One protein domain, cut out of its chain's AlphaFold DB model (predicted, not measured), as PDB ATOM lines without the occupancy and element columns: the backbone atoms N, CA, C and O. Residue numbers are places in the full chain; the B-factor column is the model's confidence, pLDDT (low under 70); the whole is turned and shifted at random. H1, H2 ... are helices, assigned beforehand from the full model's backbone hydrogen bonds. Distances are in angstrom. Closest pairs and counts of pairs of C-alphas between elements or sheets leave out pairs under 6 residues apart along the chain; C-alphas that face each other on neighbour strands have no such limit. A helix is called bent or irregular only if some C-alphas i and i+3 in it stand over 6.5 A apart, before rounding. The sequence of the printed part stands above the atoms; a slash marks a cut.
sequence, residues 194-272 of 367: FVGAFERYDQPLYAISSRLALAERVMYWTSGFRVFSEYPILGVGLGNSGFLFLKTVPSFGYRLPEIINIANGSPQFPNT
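What this domain is: This is residues 194 to 272 of the 367 residues of an uncharacterized protein of Anaerolineae bacterium (UniProt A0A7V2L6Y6). Look first for the longest helix, H3, which runs slantwise through the model with the short helices H4, H5 and H6 loosely gathered along one side of it, H4 crossing it and H5 and H6 nearer its beginning. H2 folds onto the beginning of H3, and H1 lies at the far end of the model, touching H2 alone; past the other end of H3, residues 231 to 240 loop out before the backbone folds back into H4. The printed part has 79 residues with six named helices, H1 to H6 in order along the chain, and no named strand: the class is all helix. It is only just compact, close to loose, with a radius of gyration of the C-alphas of 13.5 A; the spans of 40 by 31 by 17 A make it only just flat.

How they stand to each other: Start at H3, residues 215 to 230. With its residues 220 to 227 alone it touches H4, residues 241 to 248, closest at the C-alphas of Ser 223 and Thr 248, 5.0 A apart; their lines are about perpendicular, at 83 degrees. With its residues 215 to 218 alone H3 touches H2, residues 204 to 211, closest at the C-alphas of Ser 209 and Ala 215, 4.5 A apart. H2 and H3 form a helical hairpin, opposite ways at a shallow tilt of 34 degrees, only just short of steep. Beyond H2 find H1, residues 194 to 200, which touches it at a steep tilt of 61 degrees, opposite ways; the closest C-alphas, those of Phe 198 and Pro 204, are 5.1 A apart. H5, residues 251 to 255, is close to H3 but not clearly touching, with the C-alphas of Met 219 and Gly 253 closest at 6.0 A. H6, residues 257 to 263, is close to H5 but not clearly touching, with the C-alphas of Tyr 254 and Ile 260 closest at 5.8 A. H1 and H3 are apart, and so are H4 and H5. In H1, H2, H3 and H6 every O i to N i+4 pair is within hydrogen-bond range; in H4 2 of 4 are, and in H5 0 of 1, beside 2 of 2 O i to N i+3 pairs.

Where its parts are: Find C-alpha 215 at (201.044, 188.261, 87.606); from there H3 runs 22.4 A to C-alpha 230 at (188.045, 199.456, 73.134). H2 is 11.1 A long, H1 10.0 A, H4 9.4 A and H5 7.9 A. H4 is irregular: its C-alphas 243 and 246 are 7.5 A apart. H6 runs 9.9 A and ends at C-alpha 263, at (204.884, 186.205, 71.560).

The domain as a whole: Look for the two farthest C-alphas at Gly 196 and Gly 237, 40.3 A apart. The printed part has no cut. The link from H3 to H4, with 10 residues, is short; the other four are tight. The mean pLDDT of the printed part is 86.8, and residues 202, 211 and 212 are under 70.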
ATOM      1  N   PHE A 194     202.084 195.732 101.316       74.00
ATOM      2  CA  PHE A 194     201.083 196.287 100.412       74.00
ATOM      3  C   PHE A 194     201.161 197.814 100.371       74.00
ATOM      4  O   PHE A 194     201.083 198.383  99.289       74.00
ATOM      5  N   VAL A 195     201.347 198.478 101.516       74.75
ATOM      6  CA  VAL A 195     201.338 199.948 101.610       74.75
ATOM      7  C   VAL A 195     202.559 200.532 100.906       74.75
ATOM      8  O   VAL A 195     202.407 201.342  99.992       74.75
ATOM      9  N   GLY A 196     203.757 200.039 101.220       73.31
ATOM     10  CA  GLY A 196     204.974 200.466 100.540       73.31
ATOM     11  C   GLY A 196     205.009 200.068  99.065       73.31
ATOM     12  O   GLY A 196     205.672 200.737  98.275       73.31
ATOM     13  N   ALA A 197     204.267 199.039  98.635       71.12
ATOM     14  CA  ALA A 197     204.129 198.735  97.213       71.12
ATOM     15  C   ALA A 197     203.371 199.833  96.446       71.12
ATOM     16  O   ALA A 197     203.781 200.154  95.331       71.12
ATOM     17  N   PHE A 198     202.320 200.422  97.031       74.94
ATOM     18  CA  PHE A 198     201.595 201.559  96.441       74.94
ATOM     19  C   PHE A 198     202.428 202.844  96.393       74.94
ATOM     20  O   PHE A 198     202.217 203.659  95.501       74.94
ATOM     21  N   GLU A 199     203.389 203.008  97.302       75.31
ATOM     22  CA  GLU A 199     204.283 204.172  97.331       75.31
ATOM     23  C   GLU A 199     205.521 204.011  96.432       75.31
ATOM     24  O   GLU A 199     206.030 204.991  95.893       75.31
ATOM     25  N   ARG A 200     206.031 202.782  96.270       70.69
ATOM     26  CA  ARG A 200     207.328 202.506  95.622       70.69
ATOM     27  C   ARG A 200     207.233 202.172  94.133       70.69
ATOM     28  O   ARG A 200     208.242 202.255  93.436       70.69
ATOM     29  N   TYR A 201     206.066 201.752  93.643       70.12
ATOM     30  CA  TYR A 201     205.895 201.301  92.261       70.12
ATOM     31  C   TYR A 201     204.785 202.076  91.545       70.12
ATOM     32  O   TYR A 201     203.653 202.089  92.012       70.12
ATOM     33  N   ASP A 202     205.065 202.581  90.337       69.94
ATOM     34  CA  ASP A 202     204.061 203.220  89.460       69.94
ATOM     35  C   ASP A 202     202.909 202.274  89.064       69.94
ATOM     36  O   ASP A 202     201.808 202.702  88.722       69.94
ATOM     37  N   GLN A 203     203.159 200.958  89.088       76.12
ATOM     38  CA  GLN A 203     202.177 199.908  88.792       76.12
ATOM     39  C   GLN A 203     202.110 198.900  89.951       76.12
ATOM     40  O   GLN A 203     202.554 197.751  89.814       76.12
ATOM     41  N   PRO A 204     201.553 199.306  91.105       73.44
ATOM     42  CA  PRO A 204     201.649 198.548  92.351       73.44
ATOM     43  C   PRO A 204     200.920 197.206  92.271       73.44
ATOM     44  O   PRO A 204     201.423 196.190  92.750       73.44
ATOM     45  N   LEU A 205     199.790 197.163  91.555       77.62
ATOM     46  CA  LEU A 205     199.025 195.938  91.319       77.62
ATOM     47  C   LEU A 205     199.880 194.844  90.655       77.62
ATOM     48  O   LEU A 205     199.781 193.672  91.015       77.62
ATOM     49  N   TYR A 206     200.740 195.215  89.703       79.69
ATOM     50  CA  TYR A 206     201.559 194.249  88.972       79.69
ATOM     51  C   TYR A 206     202.715 193.737  89.827       79.69
ATOM     52  O   TYR A 206     202.949 192.528  89.868       79.69
ATOM     53  N   ALA A 207     203.366 194.625  90.584       70.31
ATOM     54  CA  ALA A 207     204.415 194.252  91.529       70.31
ATOM     55  C   ALA A 207     203.898 193.280  92.606       70.31
ATOM     56  O   ALA A 207     204.507 192.233  92.835       70.31
ATOM     57  N   ILE A 208     202.732 193.568  93.194       74.81
ATOM     58  CA  ILE A 208     202.077 192.703  94.188       74.81
ATOM     59  C   ILE A 208     201.690 191.356  93.560       74.81
ATOM     60  O   ILE A 208     201.985 190.296  94.112       74.81
ATOM     61  N   SER A 209     201.080 191.370  92.371       74.56
ATOM     62  CA  SER A 209     200.659 190.135  91.696       74.56
ATOM     63  C   SER A 209     201.830 189.215  91.335       74.56
ATOM     64  O   SER A 209     201.673 187.995  91.353       74.56
ATOM     65  N   SER A 210     203.010 189.776  91.050       72.75
ATOM     66  CA  SER A 210     204.222 188.999  90.776       72.75
ATOM     67  C   SER A 210     204.688 188.235  92.010       72.75
ATOM     68  O   SER A 210     205.053 187.070  91.890       72.75
ATOM     69  N   ARG A 211     204.612 188.857  93.194       68.31
ATOM     70  CA  ARG A 211     204.957 188.210  94.471       68.31
ATOM     71  C   ARG A 211     203.970 187.109  94.853       68.31
ATOM     72  O   ARG A 211     204.362 186.085  95.386       68.31
ATOM     73  N   LEU A 212     202.697 187.273  94.496       69.44
ATOM     74  CA  LEU A 212     201.653 186.271  94.742       69.44
ATOM     75  C   LEU A 212     201.611 185.139  93.697       69.44
ATOM     76  O   LEU A 212     200.702 184.309  93.740       69.44
ATOM     77  N   ALA A 213     202.545 185.105  92.736       70.88
ATOM     78  CA  ALA A 213     202.515 184.199  91.581       70.88
ATOM     79  C   ALA A 213     201.187 184.267  90.783       70.88
ATOM     80  O   ALA A 213     200.703 183.270  90.245       70.88
ATOM     81  N   LEU A 214     200.582 185.459  90.717       81.31
ATOM     82  CA  LEU A 214     199.336 185.760  90.000       81.31
ATOM     83  C   LEU A 214     199.536 186.739  88.833       81.31
ATOM     84  O   LEU A 214     198.573 187.025  88.119       81.31
ATOM     85  N   ALA A 215     200.757 187.243  88.618       83.00
ATOM     86  CA  ALA A 215     201.044 188.261  87.606       83.00
ATOM     87  C   ALA A 215     200.567 187.876  86.209       83.00
ATOM     88  O   ALA A 215     199.925 188.689  85.552       83.00
ATOM     89  N   GLU A 216     200.803 186.636  85.775       85.38
ATOM     90  CA  GLU A 216     200.352 186.167  84.461       85.38
ATOM     91  C   GLU A 216     198.833 186.312  84.331       85.38
ATOM     92  O   GLU A 216     198.354 186.952  83.398       85.38
ATOM     93  N   ARG A 217     198.062 185.831  85.315       88.56
ATOM     94  CA  ARG A 217     196.596 185.968  85.327       88.56
ATOM     95  C   ARG A 217     196.155 187.425  85.299       88.56
ATOM     96  O   ARG A 217     195.277 187.766  84.515       88.56
ATOM     97  N   VAL A 218     196.788 188.288  86.092       90.06
ATOM     98  CA  VAL A 218     196.481 189.726  86.098       90.06
ATOM     99  C   VAL A 218     196.766 190.361  84.732       90.06
ATOM    100  O   VAL A 218     195.987 191.209  84.294       90.06
ATOM    101  N   MET A 219     197.812 189.934  84.015       91.44
ATOM    102  CA  MET A 219     198.065 190.389  82.643       91.44
ATOM    103  C   MET A 219     196.965 189.940  81.675       91.44
ATOM    104  O   MET A 219     196.497 190.759  80.885       91.44
ATOM    105  N   TYR A 220     196.498 188.690  81.763       93.12
ATOM    106  CA  TYR A 220     195.370 188.201  80.958       93.12
ATOM    107  C   TYR A 220     194.066 188.949  81.247       93.12
ATOM    108  O   TYR A 220     193.379 189.374  80.317       93.12
ATOM    109  N   TRP A 221     193.770 189.194  82.524       94.31
ATOM    110  CA  TRP A 221     192.604 189.968  82.954       94.31
ATOM    111  C   TRP A 221     192.671 191.401  82.433       94.31
ATOM    112  O   TRP A 221     191.707 191.902  81.860       94.31
ATOM    113  N   THR A 222     193.832 192.044  82.580       93.75
ATOM    114  CA  THR A 222     194.060 193.410  82.099       93.75
ATOM    115  C   THR A 222     193.920 193.485  80.583       93.75
ATOM    116  O   THR A 222     193.296 194.409  80.070       93.75
ATOM    117  N   SER A 223     194.480 192.512  79.863       95.31
ATOM    118  CA  SER A 223     194.397 192.434  78.407       95.31
ATOM    119  C   SER A 223     192.940 192.310  77.945       95.31
ATOM    120  O   SER A 223     192.486 193.115  77.138       95.31
ATOM    121  N   GLY A 224     192.163 191.399  78.542       96.62
ATOM    122  CA  GLY A 224     190.731 191.271  78.253       96.62
ATOM    123  C   GLY A 224     189.926 192.525  78.616       96.62
ATOM    124  O   GLY A 224     189.066 192.950  77.850       96.62
ATOM    125  N   PHE A 225     190.238 193.173  79.740       96.56
ATOM    126  CA  PHE A 225     189.574 194.419  80.123       96.56
ATOM    127  C   PHE A 225     189.885 195.566  79.151       96.56
ATOM    128  O   PHE A 225     188.997 196.346  78.834       96.56
ATOM    129  N   ARG A 226     191.110 195.650  78.619       97.19
ATOM    130  CA  ARG A 226     191.465 196.621  77.570       97.19
ATOM    131  C   ARG A 226     190.693 196.377  76.275       97.19
ATOM    132  O   ARG A 226     190.182 197.337  75.713       97.19
ATOM    133  N   VAL A 227     190.525 195.116  75.864       97.81
ATOM    134  CA  VAL A 227     189.648 194.768  74.731       97.81
ATOM    135  C   VAL A 227     188.220 195.261  74.982       97.81
ATOM    136  O   VAL A 227     187.625 195.880  74.107       97.81
ATOM    137  N   PHE A 228     187.672 195.055  76.183       98.19
ATOM    138  CA  PHE A 228     186.359 195.602  76.534       98.19
ATOM    139  C   PHE A 228     186.325 197.138  76.479       98.19
ATOM    140  O   PHE A 228     185.379 197.698  75.937       98.19
ATOM    141  N   SER A 229     187.351 197.824  76.989       97.88
ATOM    142  CA  SER A 229     187.432 199.289  76.936       97.88
ATOM    143  C   SER A 229     187.452 199.835  75.504       97.88
ATOM    144  O   SER A 229     186.911 200.911  75.262       97.88
ATOM    145  N   GLU A 230     188.049 199.104  74.560       97.75
ATOM    146  CA  GLU A 230     188.045 199.456  73.134       97.75
ATOM    147  C   GLU A 230     186.710 199.119  72.446       97.75
ATOM    148  O   GLU A 230     186.245 199.879  71.596       97.75
ATOM    149  N   TYR A 231     186.056 198.016  72.837       97.75
ATOM    150  CA  TYR A 231     184.816 197.515  72.227       97.75
ATOM    151  C   TYR A 231     183.681 197.313  73.259       97.75
ATOM    152  O   TYR A 231     183.187 196.196  73.435       97.75
ATOM    153  N   PRO A 232     183.199 198.372  73.939       98.12
ATOM    154  CA  PRO A 232     182.389 198.218  75.153       98.12
ATOM    155  C   PRO A 232     180.954 197.735  74.919       98.12
ATOM    156  O   PRO A 232     180.341 197.157  75.815       98.12
ATOM    157  N   ILE A 233     180.374 197.977  73.740       98.12
ATOM    158  CA  ILE A 233     178.939 197.733  73.510       98.12
ATOM    159  C   ILE A 233     178.673 196.276  73.119       98.12
ATOM    160  O   ILE A 233     177.903 195.594  73.795       98.12
ATOM    161  N   LEU A 234     179.313 195.814  72.040       97.69
ATOM    162  CA  LEU A 234     179.099 194.489  71.443       97.69
ATOM    163  C   LEU A 234     180.289 193.538  71.620       97.69
ATOM    164  O   LEU A 234     180.171 192.355  71.306       97.69
ATOM    165  N   GLY A 235     181.420 194.033  72.130       98.00
ATOM    166  CA  GLY A 235     182.651 193.257  72.201       98.00
ATOM    167  C   GLY A 235     183.213 192.926  70.820       98.00
ATOM    168  O   GLY A 235     182.842 193.521  69.807       98.00
ATOM    169  N   VAL A 236     184.126 191.958  70.797       97.69
ATOM    170  CA  VAL A 236     184.860 191.549  69.587       97.69
ATOM    171  C   VAL A 236     184.377 190.230  68.977       97.69
ATOM    172  O   VAL A 236     184.931 189.775  67.979       97.69
ATOM    173  N   GLY A 237     183.347 189.604  69.545       96.44
ATOM    174  CA  GLY A 237     182.867 188.272  69.178       96.44
ATOM    175  C   GLY A 237     183.523 187.147  69.988       96.44
ATOM    176  O   GLY A 237     184.652 187.268  70.470       96.44
ATOM    177  N   LEU A 238     182.801 186.032  70.145       93.19
ATOM    178  CA  LEU A 238     183.246 184.883  70.942       93.19
ATOM    179  C   LEU A 238     184.548 184.281  70.402       93.19
ATOM    180  O   LEU A 238     184.658 183.972  69.219       93.19
ATOM    181  N   GLY A 239     185.521 184.089  71.290       90.75
ATOM    182  CA  GLY A 239     186.860 183.590  70.977       90.75
ATOM    183  C   GLY A 239     187.830 184.632  70.410       90.75
ATOM    184  O   GLY A 239     189.019 184.335  70.297       90.75
ATOM    185  N   ASN A 240     187.381 185.851  70.083       94.62
ATOM    186  CA  ASN A 240     188.234 186.812  69.380       94.62
ATOM    187  C   ASN A 240     189.177 187.614  70.285       94.62
ATOM    188  O   ASN A 240     190.150 188.186  69.789       94.62
ATOM    189  N   SER A 241     188.955 187.637  71.604       94.50
ATOM    190  CA  SER A 241     189.827 188.381  72.525       94.50
ATOM    191  C   SER A 241     191.276 187.877  72.507       94.50
ATOM    192  O   SER A 241     192.200 188.660  72.712       94.50
ATOM    193  N   GLY A 242     191.494 186.589  72.215       92.50
ATOM    194  CA  GLY A 242     192.835 186.007  72.098       92.50
ATOM    195  C   GLY A 242     193.652 186.579  70.933       92.50
ATOM    196  O   GLY A 242     194.847 186.820  71.085       92.50
ATOM    197  N   PHE A 243     193.020 186.911  69.800       93.50
ATOM    198  CA  PHE A 243     193.717 187.518  68.652       93.50
ATOM    199  C   PHE A 243     194.222 188.936  68.937       93.50
ATOM    200  O   PHE A 243     195.158 189.412  68.293       93.50
ATOM    201  N   LEU A 244     193.610 189.617  69.905       94.69
ATOM    202  CA  LEU A 244     194.012 190.954  70.334       94.69
ATOM    203  C   LEU A 244     195.042 190.920  71.466       94.69
ATOM    204  O   LEU A 244     195.656 191.945  71.743       94.69
ATOM    205  N   PHE A 245     195.301 189.751  72.062       94.38
ATOM    206  CA  PHE A 245     196.064 189.622  73.302       94.38
ATOM    207  C   PHE A 245     197.432 190.318  73.274       94.38
ATOM    208  O   PHE A 245     197.734 191.093  74.179       94.38
ATOM    209  N   LEU A 246     198.242 190.086  72.233       92.81
ATOM    210  CA  LEU A 246     199.575 190.698  72.107       92.81
ATOM    211  C   LEU A 246     199.516 192.214  71.860       92.81
ATOM    212  O   LEU A 246     200.448 192.930  72.219       92.81
ATOM    213  N   LYS A 247     198.416 192.719  71.289       93.44
ATOM    214  CA  LYS A 247     198.200 194.161  71.088       93.44
ATOM    215  C   LYS A 247     197.782 194.855  72.383       93.44
ATOM    216  O   LYS A 247     198.126 196.012  72.592       93.44
ATOM    217  N   THR A 248     197.057 194.153  73.253       94.00
ATOM    218  CA  THR A 248     196.458 194.732  74.463       94.00
ATOM    219  C   THR A 248     197.239 194.445  75.741       94.00
ATOM    220  O   THR A 248     197.025 195.128  76.746       94.00
ATOM    221  N   VAL A 249     198.164 193.481  75.751       92.69
ATOM    222  CA  VAL A 249     198.958 193.153  76.944       92.69
ATOM    223  C   VAL A 249     199.842 194.338  77.385       92.69
ATOM    224  O   VAL A 249     200.466 194.996  76.551       92.69
ATOM    225  N   PRO A 250     199.906 194.673  78.689       90.31
ATOM    226  CA  PRO A 250     200.812 195.708  79.186       90.31
ATOM    227  C   PRO A 250     202.287 195.372  78.939       90.31
ATOM    228  O   PRO A 250     202.669 194.204  78.946       90.31
ATOM    229  N   SER A 251     203.143 196.397  78.844       88.75
ATOM    230  CA  SER A 251     204.601 196.235  78.709       88.75
ATOM    231  C   SER A 251     205.211 195.375  79.822       88.75
ATOM    232  O   SER A 251     206.112 194.583  79.563       88.75
ATOM    233  N   PHE A 252     204.667 195.461  81.045       87.25
ATOM    234  CA  PHE A 252     205.025 194.586  82.167       87.25
ATOM    235  C   PHE A 252     204.963 193.100  81.786       87.25
ATOM    236  O   PHE A 252     205.847 192.336  82.173       87.25
ATOM    237  N   GLY A 253     203.936 192.703  81.028       86.06
ATOM    238  CA  GLY A 253     203.677 191.319  80.652       86.06
ATOM    239  C   GLY A 253     204.784 190.702  79.803       86.06
ATOM    240  O   GLY A 253     205.064 189.522  79.959       86.06
ATOM    241  N   TYR A 254     205.508 191.493  79.006       89.00
ATOM    242  CA  TYR A 254     206.637 191.010  78.198       89.00
ATOM    243  C   TYR A 254     207.865 190.580  79.018       89.00
ATOM    244  O   TYR A 254     208.859 190.141  78.452       89.00
ATOM    245  N   ARG A 255     207.804 190.679  80.352       88.31
ATOM    246  CA  ARG A 255     208.797 190.108  81.276       88.31
ATOM    247  C   ARG A 255     208.389 188.745  81.834       88.31
ATOM    248  O   ARG A 255     209.184 188.118  82.527       88.31
ATOM    249  N   LEU A 256     207.155 188.306  81.585       88.56
ATOM    250  CA  LEU A 256     206.622 187.060  82.124       88.56
ATOM    251  C   LEU A 256     206.858 185.907  81.137       88.56
ATOM    252  O   LEU A 256     206.526 186.058  79.957       88.56
ATOM    253  N   PRO A 257     207.379 184.751  81.596       88.44
ATOM    254  CA  PRO A 257     207.724 183.631  80.721       88.44
ATOM    255  C   PRO A 257     206.572 183.159  79.828       88.44
ATOM    256  O   PRO A 257     206.778 182.928  78.639       88.44
ATOM    257  N   GLU A 258     205.348 183.058  80.362       87.44
ATOM    258  CA  GLU A 258     204.193 182.605  79.578       87.44
ATOM    259  C   GLU A 258     203.877 183.541  78.399       87.44
ATOM    260  O   GLU A 258     203.619 183.082  77.286       87.44
ATOM    261  N   ILE A 259     203.949 184.855  78.614       90.38
ATOM    262  CA  ILE A 259     203.634 185.858  77.587       90.38
ATOM    263  C   ILE A 259     204.740 185.910  76.533       90.38
ATOM    264  O   ILE A 259     204.442 186.005  75.344       90.38
ATOM    265  N   ILE A 260     206.004 185.783  76.953       89.88
ATOM    266  CA  ILE A 260     207.148 185.655  76.041       89.88
ATOM    267  C   ILE A 260     206.963 184.433  75.132       89.88
ATOM    268  O   ILE A 260     207.139 184.538  73.921       89.88
ATOM    269  N   ASN A 261     206.547 183.289  75.682       90.44
ATOM    270  CA  ASN A 261     206.301 182.083  74.889       90.44
ATOM    271  C   ASN A 261     205.188 182.286  73.852       90.44
ATOM    272  O   ASN A 261     205.324 181.836  72.716       90.44
ATOM    273  N   ILE A 262     204.107 182.984  74.208       90.19
ATOM    274  CA  ILE A 262     203.024 183.314  73.267       90.19
ATOM    275  C   ILE A 262     203.520 184.256  72.169       90.19
ATOM    276  O   ILE A 262     203.249 184.015  70.995       90.19
ATOM    277  N   ALA A 263     204.284 185.290  72.529       88.81
ATOM    278  CA  ALA A 263     204.884 186.205  71.560       88.81
ATOM    279  C   ALA A 263     205.839 185.484  70.589       88.81
ATOM    280  O   ALA A 263     205.916 185.850  69.420       88.81
ATOM    281  N   ASN A 264     206.496 184.418  71.053       89.88
ATOM    282  CA  ASN A 264     207.403 183.578  70.268       89.88
ATOM    283  C   ASN A 264     206.705 182.421  69.524       89.88
ATOM    284  O   ASN A 264     207.374 181.496  69.066       89.88
ATOM    285  N   GLY A 265     205.376 182.450  69.386       83.56
ATOM    286  CA  GLY A 265     204.640 181.488  68.562       83.56
ATOM    287  C   GLY A 265     204.300 180.166  69.254       83.56
ATOM    288  O   GLY A 265     204.106 179.160  68.571       83.56
ATOM    289  N   SER A 266     204.213 180.144  70.590       82.88
ATOM    290  CA  SER A 266     203.647 179.002  71.321       82.88
ATOM    291  C   SER A 266     202.286 178.602  70.728       82.88
ATOM    292  O   SER A 266     201.460 179.477  70.456       82.88
ATOM    293  N   PRO A 267     201.999 177.295  70.572       74.88
ATOM    294  CA  PRO A 267     200.718 176.830  70.038       74.88
ATOM    295  C   PRO A 267     199.536 177.123  70.977       74.88
ATOM    296  O   PRO A 267     198.381 176.927  70.600       74.88
ATOM    297  N   GLN A 268     199.800 177.558  72.212       79.31
ATOM    298  CA  GLN A 268     198.761 177.886  73.175       79.31
ATOM    299  C   GLN A 268     198.074 179.203  72.804       79.31
ATOM    300  O   GLN A 268     198.665 180.279  72.880       79.31
ATOM    301  N   PHE A 269     196.792 179.113  72.453       86.38
ATOM    302  CA  PHE A 269     195.983 180.290  72.170       86.38
ATOM    303  C   PHE A 269     195.668 181.053  73.471       86.38
ATOM    304  O   PHE A 269     195.122 180.450  74.402       86.38
ATOM    305  N   PRO A 270     196.004 182.353  73.570       90.44
ATOM    306  CA  PRO A 270     195.765 183.131  74.777       90.44
ATOM    307  C   PRO A 270     194.267 183.332  75.019       90.44
ATOM    308  O   PRO A 270     193.488 183.583  74.101       90.44
ATOM    309  N   ASN A 271     193.873 183.266  76.283       90.19
ATOM    310  CA  ASN A 271     192.500 183.444  76.744       90.19
ATOM    311  C   ASN A 271     192.464 184.454  77.900       90.19
ATOM    312  O   ASN A 271     193.506 184.851  78.403       90.19
ATOM    313  N   THR A 272     191.300 184.935  78.331       91.50
ATOM    314  CA  THR A 272     191.271 185.963  79.388       91.50
ATOM    315  C   THR A 272     191.528 185.386  80.776       91.50
ATOM    316  O   THR A 272     191.784 186.163  81.687       91.50
TER     317      THR A 272